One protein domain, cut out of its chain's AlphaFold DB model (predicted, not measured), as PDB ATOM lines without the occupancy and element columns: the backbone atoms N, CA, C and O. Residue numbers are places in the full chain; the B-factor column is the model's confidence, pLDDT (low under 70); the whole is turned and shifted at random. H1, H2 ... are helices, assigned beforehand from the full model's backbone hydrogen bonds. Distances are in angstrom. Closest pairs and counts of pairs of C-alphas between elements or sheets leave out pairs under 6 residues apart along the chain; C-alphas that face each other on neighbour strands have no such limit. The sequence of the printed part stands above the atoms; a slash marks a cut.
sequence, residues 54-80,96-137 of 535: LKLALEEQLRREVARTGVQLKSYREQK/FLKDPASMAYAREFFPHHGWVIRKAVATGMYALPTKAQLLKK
ATOM      1  N   LEU A  54     346.209 372.214 302.118       45.28
ATOM      2  CA  LEU A  54     345.334 371.047 301.970       45.28
ATOM      3  C   LEU A  54     346.101 369.731 302.164       45.28
ATOM      4  O   LEU A  54     345.597 368.810 302.802       45.28
ATOM      5  N   LYS A  55     347.333 369.657 301.653       54.75
ATOM      6  CA  LYS A  55     348.241 368.522 301.833       54.75
ATOM      7  C   LYS A  55     348.651 368.378 303.294       54.75
ATOM      8  O   LYS A  55     348.536 367.286 303.839       54.75
ATOM      9  N   LEU A  56     349.013 369.478 303.955       57.38
ATOM     10  CA  LEU A  56     349.275 369.494 305.393       57.38
ATOM     11  C   LEU A  56     348.021 369.133 306.201       57.38
ATOM     12  O   LEU A  56     348.129 368.375 307.158       57.38
ATOM     13  N   ALA A  57     346.831 369.596 305.807       55.19
ATOM     14  CA  ALA A  57     345.576 369.239 306.470       55.19
ATOM     15  C   ALA A  57     345.221 367.751 306.303       55.19
ATOM     16  O   ALA A  57     344.761 367.126 307.257       55.19
ATOM     17  N   LEU A  58     345.471 367.166 305.128       51.72
ATOM     18  CA  LEU A  58     345.215 365.754 304.845       51.72
ATOM     19  C   LEU A  58     346.253 364.836 305.508       51.72
ATOM     20  O   LEU A  58     345.881 363.818 306.088       51.72
ATOM     21  N   GLU A  59     347.535 365.208 305.490       58.81
ATOM     22  CA  GLU A  59     348.597 364.509 306.225       58.81
ATOM     23  C   GLU A  59     348.354 364.564 307.735       58.81
ATOM     24  O   GLU A  59     348.529 363.565 308.431       58.81
ATOM     25  N   GLU A  60     347.889 365.701 308.248       70.38
ATOM     26  CA  GLU A  60     347.517 365.868 309.649       70.38
ATOM     27  C   GLU A  60     346.247 365.075 309.997       70.38
ATOM     28  O   GLU A  60     346.175 364.460 311.060       70.38
ATOM     29  N   GLN A  61     345.262 364.994 309.098       56.69
ATOM     30  CA  GLN A  61     344.078 364.152 309.285       56.69
ATOM     31  C   GLN A  61     344.445 362.660 309.286       56.69
ATOM     32  O   GLN A  61     343.995 361.923 310.165       56.69
ATOM     33  N   LEU A  62     345.328 362.225 308.382       46.47
ATOM     34  CA  LEU A  62     345.846 360.857 308.331       46.47
ATOM     35  C   LEU A  62     346.692 360.528 309.569       46.47
ATOM     36  O   LEU A  62     346.502 359.476 310.174       46.47
ATOM     37  N   ARG A  63     347.565 361.441 310.020       64.12
ATOM     38  CA  ARG A  63     348.309 361.296 311.284       64.12
ATOM     39  C   ARG A  63     347.373 361.217 312.482       64.12
ATOM     40  O   ARG A  63     347.595 360.384 313.356       64.12
ATOM     41  N   ARG A  64     346.300 362.015 312.517       60.53
ATOM     42  CA  ARG A  64     345.273 361.961 313.570       60.53
ATOM     43  C   ARG A  64     344.480 360.663 313.549       60.53
ATOM     44  O   ARG A  64     344.109 360.208 314.626       60.53
ATOM     45  N   GLU A  65     344.221 360.066 312.387       48.50
ATOM     46  CA  GLU A  65     343.551 358.759 312.294       48.50
ATOM     47  C   GLU A  65     344.483 357.598 312.634       48.50
ATOM     48  O   GLU A  65     344.093 356.695 313.370       48.50
ATOM     49  N   VAL A  66     345.745 357.638 312.209       53.03
ATOM     50  CA  VAL A  66     346.766 356.662 312.626       53.03
ATOM     51  C   VAL A  66     347.018 356.760 314.137       53.03
ATOM     52  O   VAL A  66     347.103 355.744 314.826       53.03
ATOM     53  N   ALA A  67     347.043 357.973 314.697       59.12
ATOM     54  CA  ALA A  67     347.131 358.190 316.139       59.12
ATOM     55  C   ALA A  67     345.854 357.737 316.869       59.12
ATOM     56  O   ALA A  67     345.954 357.074 317.899       59.12
ATOM     57  N   ARG A  68     344.652 358.018 316.342       60.81
ATOM     58  CA  ARG A  68     343.379 357.562 316.934       60.81
ATOM     59  C   ARG A  68     343.226 356.051 316.887       60.81
ATOM     60  O   ARG A  68     342.824 355.465 317.886       60.81
ATOM     61  N   THR A  69     343.592 355.404 315.787       45.56
ATOM     62  CA  THR A  69     343.592 353.940 315.669       45.56
ATOM     63  C   THR A  69     344.664 353.310 316.556       45.56
ATOM     64  O   THR A  69     344.373 352.327 317.233       45.56
ATOM     65  N   GLY A  70     345.849 353.919 316.677       55.59
ATOM     66  CA  GLY A  70     346.881 353.529 317.645       55.59
ATOM     67  C   GLY A  70     346.415 353.641 319.104       55.59
ATOM     68  O   GLY A  70     346.618 352.718 319.896       55.59
ATOM     69  N   VAL A  71     345.708 354.720 319.455       60.44
ATOM     70  CA  VAL A  71     345.099 354.930 320.780       60.44
ATOM     71  C   VAL A  71     343.925 353.977 321.017       60.44
ATOM     72  O   VAL A  71     343.797 353.450 322.118       60.44
ATOM     73  N   GLN A  72     343.111 353.663 320.005       45.22
ATOM     74  CA  GLN A  72     342.044 352.660 320.103       45.22
ATOM     75  C   GLN A  72     342.595 351.235 320.245       45.22
ATOM     76  O   GLN A  72     342.035 350.447 321.002       45.22
ATOM     77  N   LEU A  73     343.706 350.898 319.584       39.94
ATOM     78  CA  LEU A  73     344.419 349.630 319.772       39.94
ATOM     79  C   LEU A  73     345.026 349.530 321.175       39.94
ATOM     80  O   LEU A  73     344.967 348.465 321.792       39.94
ATOM     81  N   LYS A  74     345.556 350.637 321.708       53.94
ATOM     82  CA  LYS A  74     346.058 350.722 323.086       53.94
ATOM     83  C   LYS A  74     344.923 350.617 324.113       53.94
ATOM     84  O   LYS A  74     345.022 349.805 325.024       53.94
ATOM     85  N   SER A  75     343.810 351.317 323.897       60.03
ATOM     86  CA  SER A  75     342.600 351.257 324.729       60.03
ATOM     87  C   SER A  75     341.954 349.868 324.706       60.03
ATOM     88  O   SER A  75     341.647 349.319 325.758       60.03
ATOM     89  N   TYR A  76     341.858 349.223 323.539       40.34
ATOM     90  CA  TYR A  76     341.388 347.840 323.407       40.34
ATOM     91  C   TYR A  76     342.315 346.843 324.126       40.34
ATOM     92  O   TYR A  76     341.850 345.895 324.763       40.34
ATOM     93  N   ARG A  77     343.636 347.071 324.087       50.66
ATOM     94  CA  ARG A  77     344.637 346.278 324.817       50.66
ATOM     95  C   ARG A  77     344.536 346.484 326.334       50.66
ATOM     96  O   ARG A  77     344.617 345.508 327.071       50.66
ATOM     97  N   GLU A  78     344.292 347.705 326.801       57.59
ATOM     98  CA  GLU A  78     344.113 348.050 328.221       57.59
ATOM     99  C   GLU A  78     342.766 347.560 328.783       57.59
ATOM    100  O   GLU A  78     342.711 347.015 329.885       57.59
ATOM    101  N   GLN A  79     341.686 347.644 328.001       49.00
ATOM    102  CA  GLN A  79     340.354 347.146 328.361       49.00
ATOM    103  C   GLN A  79     340.331 345.610 328.450       49.00
ATOM    104  O   GLN A  79     339.689 345.046 329.334       49.00
ATOM    105  N   LYS A  80     341.118 344.923 327.609       44.62
ATOM    106  CA  LYS A  80     341.339 343.469 327.680       44.62
ATOM    107  C   LYS A  80     342.229 343.049 328.859       44.62
ATOM    108  O   LYS A  80     342.054 341.952 329.378       44.62
ATOM    109  N   PHE A  96     346.329 334.748 309.091       90.62
ATOM    110  CA  PHE A  96     345.374 335.236 308.105       90.62
ATOM    111  C   PHE A  96     345.166 336.743 308.266       90.62
ATOM    112  O   PHE A  96     344.773 337.217 309.329       90.62
ATOM    113  N   LEU A  97     345.395 337.503 307.193       95.50
ATOM    114  CA  LEU A  97     345.139 338.951 307.153       95.50
ATOM    115  C   LEU A  97     343.651 339.300 307.033       95.50
ATOM    116  O   LEU A  97     343.278 340.464 307.154       95.50
ATOM    117  N   LYS A  98     342.800 338.293 306.826       95.38
ATOM    118  CA  LYS A  98     341.359 338.454 306.655       95.38
ATOM    119  C   LYS A  98     340.699 339.149 307.843       95.38
ATOM    120  O   LYS A  98     339.917 340.066 307.626       95.38
ATOM    121  N   ASP A  99     341.019 338.751 309.072       94.69
ATOM    122  CA  ASP A  99     340.387 339.308 310.274       94.69
ATOM    123  C   ASP A  99     340.697 340.804 310.467       94.69
ATOM    124  O   ASP A  99     339.750 341.593 310.553       94.69
ATOM    125  N   PRO A 100     341.973 341.252 310.467       95.62
ATOM    126  CA  PRO A 100     342.272 342.676 310.596       95.62
ATOM    127  C   PRO A 100     341.760 343.499 309.405       95.62
ATOM    128  O   PRO A 100     341.249 344.598 309.612       95.62
ATOM    129  N   ALA A 101     341.822 342.972 308.177       96.56
ATOM    130  CA  ALA A 101     341.305 343.668 306.999       96.56
ATOM    131  C   ALA A 101     339.771 343.795 307.021       96.56
ATOM    132  O   ALA A 101     339.230 344.852 306.696       96.56
ATOM    133  N   SER A 102     339.066 342.758 307.483       96.56
ATOM    134  CA  SER A 102     337.609 342.788 307.655       96.56
ATOM    135  C   SER A 102     337.200 343.788 308.733       96.56
ATOM    136  O   SER A 102     336.242 344.532 308.540       96.56
ATOM    137  N   MET A 103     337.941 343.856 309.846       96.56
ATOM    138  CA  MET A 103     337.694 344.842 310.903       96.56
ATOM    139  C   MET A 103     337.913 346.280 310.422       96.56
ATOM    140  O   MET A 103     337.105 347.148 310.745       96.56
ATOM    141  N   ALA A 104     338.972 346.536 309.650       97.06
ATOM    142  CA  ALA A 104     339.236 347.858 309.081       97.06
ATOM    143  C   ALA A 104     338.145 348.263 308.077       97.06
ATOM    144  O   ALA A 104     337.586 349.354 308.171       97.06
ATOM    145  N   TYR A 105     337.765 347.351 307.176       97.75
ATOM    146  CA  TYR A 105     336.689 347.597 306.219       97.75
ATOM    147  C   TYR A 105     335.345 347.865 306.908       97.75
ATOM    148  O   TYR A 105     334.633 348.790 306.523       97.75
ATOM    149  N   ALA A 106     335.012 347.095 307.952       97.50
ATOM    150  CA  ALA A 106     333.778 347.250 308.719       97.50
ATOM    151  C   ALA A 106     333.647 348.625 309.394       97.50
ATOM    152  O   ALA A 106     332.533 349.113 309.560       97.50
ATOM    153  N   ARG A 107     334.768 349.238 309.788       96.88
ATOM    154  CA  ARG A 107     334.778 350.543 310.460       96.88
ATOM    155  C   ARG A 107     334.728 351.702 309.476       96.88
ATOM    156  O   ARG A 107     333.872 352.564 309.616       96.88
ATOM    157  N   GLU A 108     335.613 351.689 308.487       97.44
ATOM    158  CA  GLU A 108     335.844 352.869 307.648       97.44
ATOM    159  C   GLU A 108     334.965 352.881 306.398       97.44
ATOM    160  O   GLU A 108     334.452 353.914 305.993       97.44
ATOM    161  N   PHE A 109     334.767 351.721 305.773       96.88
ATOM    162  CA  PHE A 109     334.245 351.650 304.406       96.88
ATOM    163  C   PHE A 109     332.864 351.010 304.312       96.88
ATOM    164  O   PHE A 109     332.142 351.215 303.336       96.88
ATOM    165  N   PHE A 110     332.473 350.224 305.311       97.06
ATOM    166  CA  PHE A 110     331.182 349.555 305.332       97.06
ATOM    167  C   PHE A 110     330.000 350.535 305.251       97.06
ATOM    168  O   PHE A 110     329.107 350.253 304.455       97.06
ATOM    169  N   PRO A 111     329.965 351.682 305.963       97.50
ATOM    170  CA  PRO A 111     328.838 352.617 305.873       97.50
ATOM    171  C   PRO A 111     328.671 353.265 304.491       97.50
ATOM    172  O   PRO A 111     327.555 353.620 304.125       97.50
ATOM    173  N   HIS A 112     329.754 353.391 303.715       97.62
ATOM    174  CA  HIS A 112     329.777 354.141 302.452       97.62
ATOM    175  C   HIS A 112     329.561 353.280 301.204       97.62
ATOM    176  O   HIS A 112     329.298 353.800 300.124       97.62
ATOM    177  N   HIS A 113     329.656 351.958 301.328       97.81
ATOM    178  CA  HIS A 113     329.548 351.058 300.188       97.81
ATOM    179  C   HIS A 113     328.149 350.466 300.051       97.81
ATOM    180  O   HIS A 113     327.573 349.976 301.014       97.81
ATOM    181  N   GLY A 114     327.597 350.422 298.839       96.81
ATOM    182  CA  GLY A 114     326.364 349.675 298.568       96.81
ATOM    183  C   GLY A 114     326.513 348.175 298.865       96.81
ATOM    184  O   GLY A 114     327.622 347.652 299.006       96.81
ATOM    185  N   TRP A 115     325.391 347.457 298.951       97.00
ATOM    186  CA  TRP A 115     325.381 346.012 299.227       97.00
ATOM    187  C   TRP A 115     326.268 345.210 298.256       97.00
ATOM    188  O   TRP A 115     327.038 344.354 298.692       97.00
ATOM    189  N   VAL A 116     326.233 345.550 296.961       98.06
ATOM    190  CA  VAL A 116     327.033 344.894 295.911       98.06
ATOM    191  C   VAL A 116     328.536 345.037 296.175       98.06
ATOM    192  O   VAL A 116     329.269 344.050 296.139       98.06
ATOM    193  N   ILE A 117     328.999 346.242 296.522       97.69
ATOM    194  CA  ILE A 117     330.420 346.500 296.801       97.69
ATOM    195  C   ILE A 117     330.857 345.769 298.075       97.69
ATOM    196  O   ILE A 117     331.923 345.160 298.102       97.69
ATOM    197  N   ARG A 118     330.014 345.742 299.115       97.31
ATOM    198  CA  ARG A 118     330.302 344.985 300.345       97.31
ATOM    199  C   ARG A 118     330.472 343.490 300.075       97.31
ATOM    200  O   ARG A 118     331.361 342.868 300.654       97.31
ATOM    201  N   LYS A 119     329.666 342.915 299.176       97.50
ATOM    202  CA  LYS A 119     329.814 341.520 298.735       97.50
ATOM    203  C   LYS A 119     331.099 341.307 297.943       97.50
ATOM    204  O   LYS A 119     331.832 340.375 298.259       97.50
ATOM    205  N   ALA A 120     331.405 342.186 296.992       97.75
ATOM    206  CA  ALA A 120     332.643 342.112 296.220       97.75
ATOM    207  C   ALA A 120     333.885 342.166 297.127       97.75
ATOM    208  O   ALA A 120     334.780 341.331 297.002       97.75
ATOM    209  N   VAL A 121     333.906 343.077 298.105       97.75
ATOM    210  CA  VAL A 121     335.002 343.170 299.078       97.75
ATOM    211  C   VAL A 121     335.067 341.927 299.960       97.75
ATOM    212  O   VAL A 121     336.150 341.383 300.146       97.75
ATOM    213  N   ALA A 122     333.937 341.419 300.457       96.94
ATOM    214  CA  ALA A 122     333.918 340.194 301.255       96.94
ATOM    215  C   ALA A 122     334.479 338.985 300.485       96.94
ATOM    216  O   ALA A 122     335.202 338.177 301.070       96.94
ATOM    217  N   THR A 123     334.205 338.881 299.182       97.81
ATOM    218  CA  THR A 123     334.816 337.876 298.303       97.81
ATOM    219  C   THR A 123     336.317 338.129 298.137       97.81
ATOM    220  O   THR A 123     337.114 337.208 298.307       97.81
ATOM    221  N   GLY A 124     336.732 339.381 297.911       97.19
ATOM    222  CA  GLY A 124     338.143 339.770 297.800       97.19
ATOM    223  C   GLY A 124     338.970 339.497 299.064       97.19
ATOM    224  O   GLY A 124     340.150 339.169 298.971       97.19
ATOM    225  N   MET A 125     338.352 339.528 300.249       97.50
ATOM    226  CA  MET A 125     339.015 339.215 301.522       97.50
ATOM    227  C   MET A 125     339.514 337.761 301.606       97.50
ATOM    228  O   MET A 125     340.431 337.480 302.377       97.50
ATOM    229  N   TYR A 126     338.950 336.835 300.818       95.31
ATOM    230  CA  TYR A 126     339.457 335.460 300.711       95.31
ATOM    231  C   TYR A 126     340.713 335.343 299.840       95.31
ATOM    232  O   TYR A 126     341.454 334.377 299.985       95.31
ATOM    233  N   ALA A 127     340.976 336.331 298.981       97.19
ATOM    234  CA  ALA A 127     342.170 336.394 298.142       97.19
ATOM    235  C   ALA A 127     343.346 337.118 298.824       97.19
ATOM    236  O   ALA A 127     344.408 337.286 298.219       97.19
ATOM    237  N   LEU A 128     343.181 337.564 300.076       96.94
ATOM    238  CA  LEU A 128     344.267 338.202 300.812       96.94
ATOM    239  C   LEU A 128     345.408 337.205 301.068       96.94
ATOM    240  O   LEU A 128     345.154 336.075 301.496       96.94
ATOM    241  N   PRO A 129     346.672 337.618 300.868       94.81
ATOM    242  CA  PRO A 129     347.812 336.778 301.195       94.81
ATOM    243  C   PRO A 129     347.848 336.473 302.697       94.81
ATOM    244  O   PRO A 129     347.311 337.202 303.535       94.81
ATOM    245  N   THR A 130     348.535 335.399 303.068       96.62
ATOM    246  CA  THR A 130     348.882 335.176 304.476       96.62
ATOM    247  C   THR A 130     349.829 336.272 304.967       96.62
ATOM    248  O   THR A 130     350.551 336.892 304.183       96.62
ATOM    249  N   LYS A 131     349.883 336.492 306.284       94.25
ATOM    250  CA  LYS A 131     350.783 337.487 306.886       94.25
ATOM    251  C   LYS A 131     352.240 337.277 306.452       94.25
ATOM    252  O   LYS A 131     352.913 338.240 306.113       94.25
ATOM    253  N   ALA A 132     352.701 336.028 306.404       94.00
ATOM    254  CA  ALA A 132     354.056 335.696 305.960       94.00
ATOM    255  C   ALA A 132     354.291 336.035 304.477       94.00
ATOM    256  O   ALA A 132     355.341 336.563 304.128       94.00
ATOM    257  N   GLN A 133     353.307 335.784 303.608       95.19
ATOM    258  CA  GLN A 133     353.391 336.156 302.193       95.19
ATOM    259  C   GLN A 133     353.400 337.674 301.995       95.19
ATOM    260  O   GLN A 133     354.111 338.155 301.118       95.19
ATOM    261  N   LEU A 134     352.634 338.427 302.792       95.25
ATOM    262  CA  LEU A 134     352.660 339.887 302.737       95.25
ATOM    263  C   LEU A 134     354.010 340.435 303.213       95.25
ATOM    264  O   LEU A 134     354.612 341.218 302.492       95.25
ATOM    265  N   LEU A 135     354.509 339.984 304.368       94.50
ATOM    266  CA  LEU A 135     355.806 340.423 304.901       94.50
ATOM    267  C   LEU A 135     356.957 340.094 303.941       94.50
ATOM    268  O   LEU A 135     357.796 340.949 303.680       94.50
ATOM    269  N   LYS A 136     356.923 338.912 303.309       95.00
ATOM    270  CA  LYS A 136     357.875 338.542 302.255       95.00
ATOM    271  C   LYS A 136     357.790 339.466 301.036       95.00
ATOM    272  O   LYS A 136     358.814 339.804 300.461       95.00
ATOM    273  N   LYS A 137     356.587 339.880 300.620       93.88
ATOM    274  CA  LYS A 137     356.409 340.836 299.508       93.88
ATOM    275  C   LYS A 137     356.865 342.254 299.860       93.88
ATOM    276  O   LYS A 137     357.199 343.008 298.954       93.88
TER     277      LYS A 137
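Overview. This is residues 54 to 80 and 96 to 137 of the 535 residues of an uncharacterized protein of Tetracentron sinense (UniProt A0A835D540). One long helix, H1, stands by itself beside a helical hairpin of H2 and H3, and a short helix, H4, follows beyond the hairpin, touching no helix. Look for 69 printed residues with four named helices, H1 to H4 in order, and no named strand: the class is all helix. The whole is loose, with a radius of gyration of the C-alphas of 14.9 A and spans of 33 by 29 by 29 A.

Arrangement. Start with H1, residues 54 to 80, of which 54 to 68 and 70 to 80 stand free. Past the cut, H2, residues 98 to 108, and H3, residues 115 to 127, form a hairpin, running opposite ways at a shallow tilt of 28 degrees. They touch, H3 with residues 122 to 126 alone; the closest C-alphas, of Lys 98 and Met 125, are 5.7 A apart. H4, residues 131 to 137, is apart from H1, H2 and H3. Every O i to N i+4 pair is within hydrogen-bond range in H1, H2 and H4, and 7 of 9 in H3.

Along the chain. Find C-alpha 54 at (345.334, 371.047, 301.970); from there H1 runs 37.9 A to C-alpha 80. H2 measures 15.5 A, H3 19.4 A and H4 9.9 A, ending at C-alpha 137, (356.409, 340.836, 299.508).

Size, cuts and confidence. Residues 81 to 95 are not printed, and C-alphas 80 and 96 are 21.6 A apart across the cut. The link from H2 to H3 is short and that from H3 to H4 tight. Confidence is low, under 70, at residues 54 to 59 and 61 to 80.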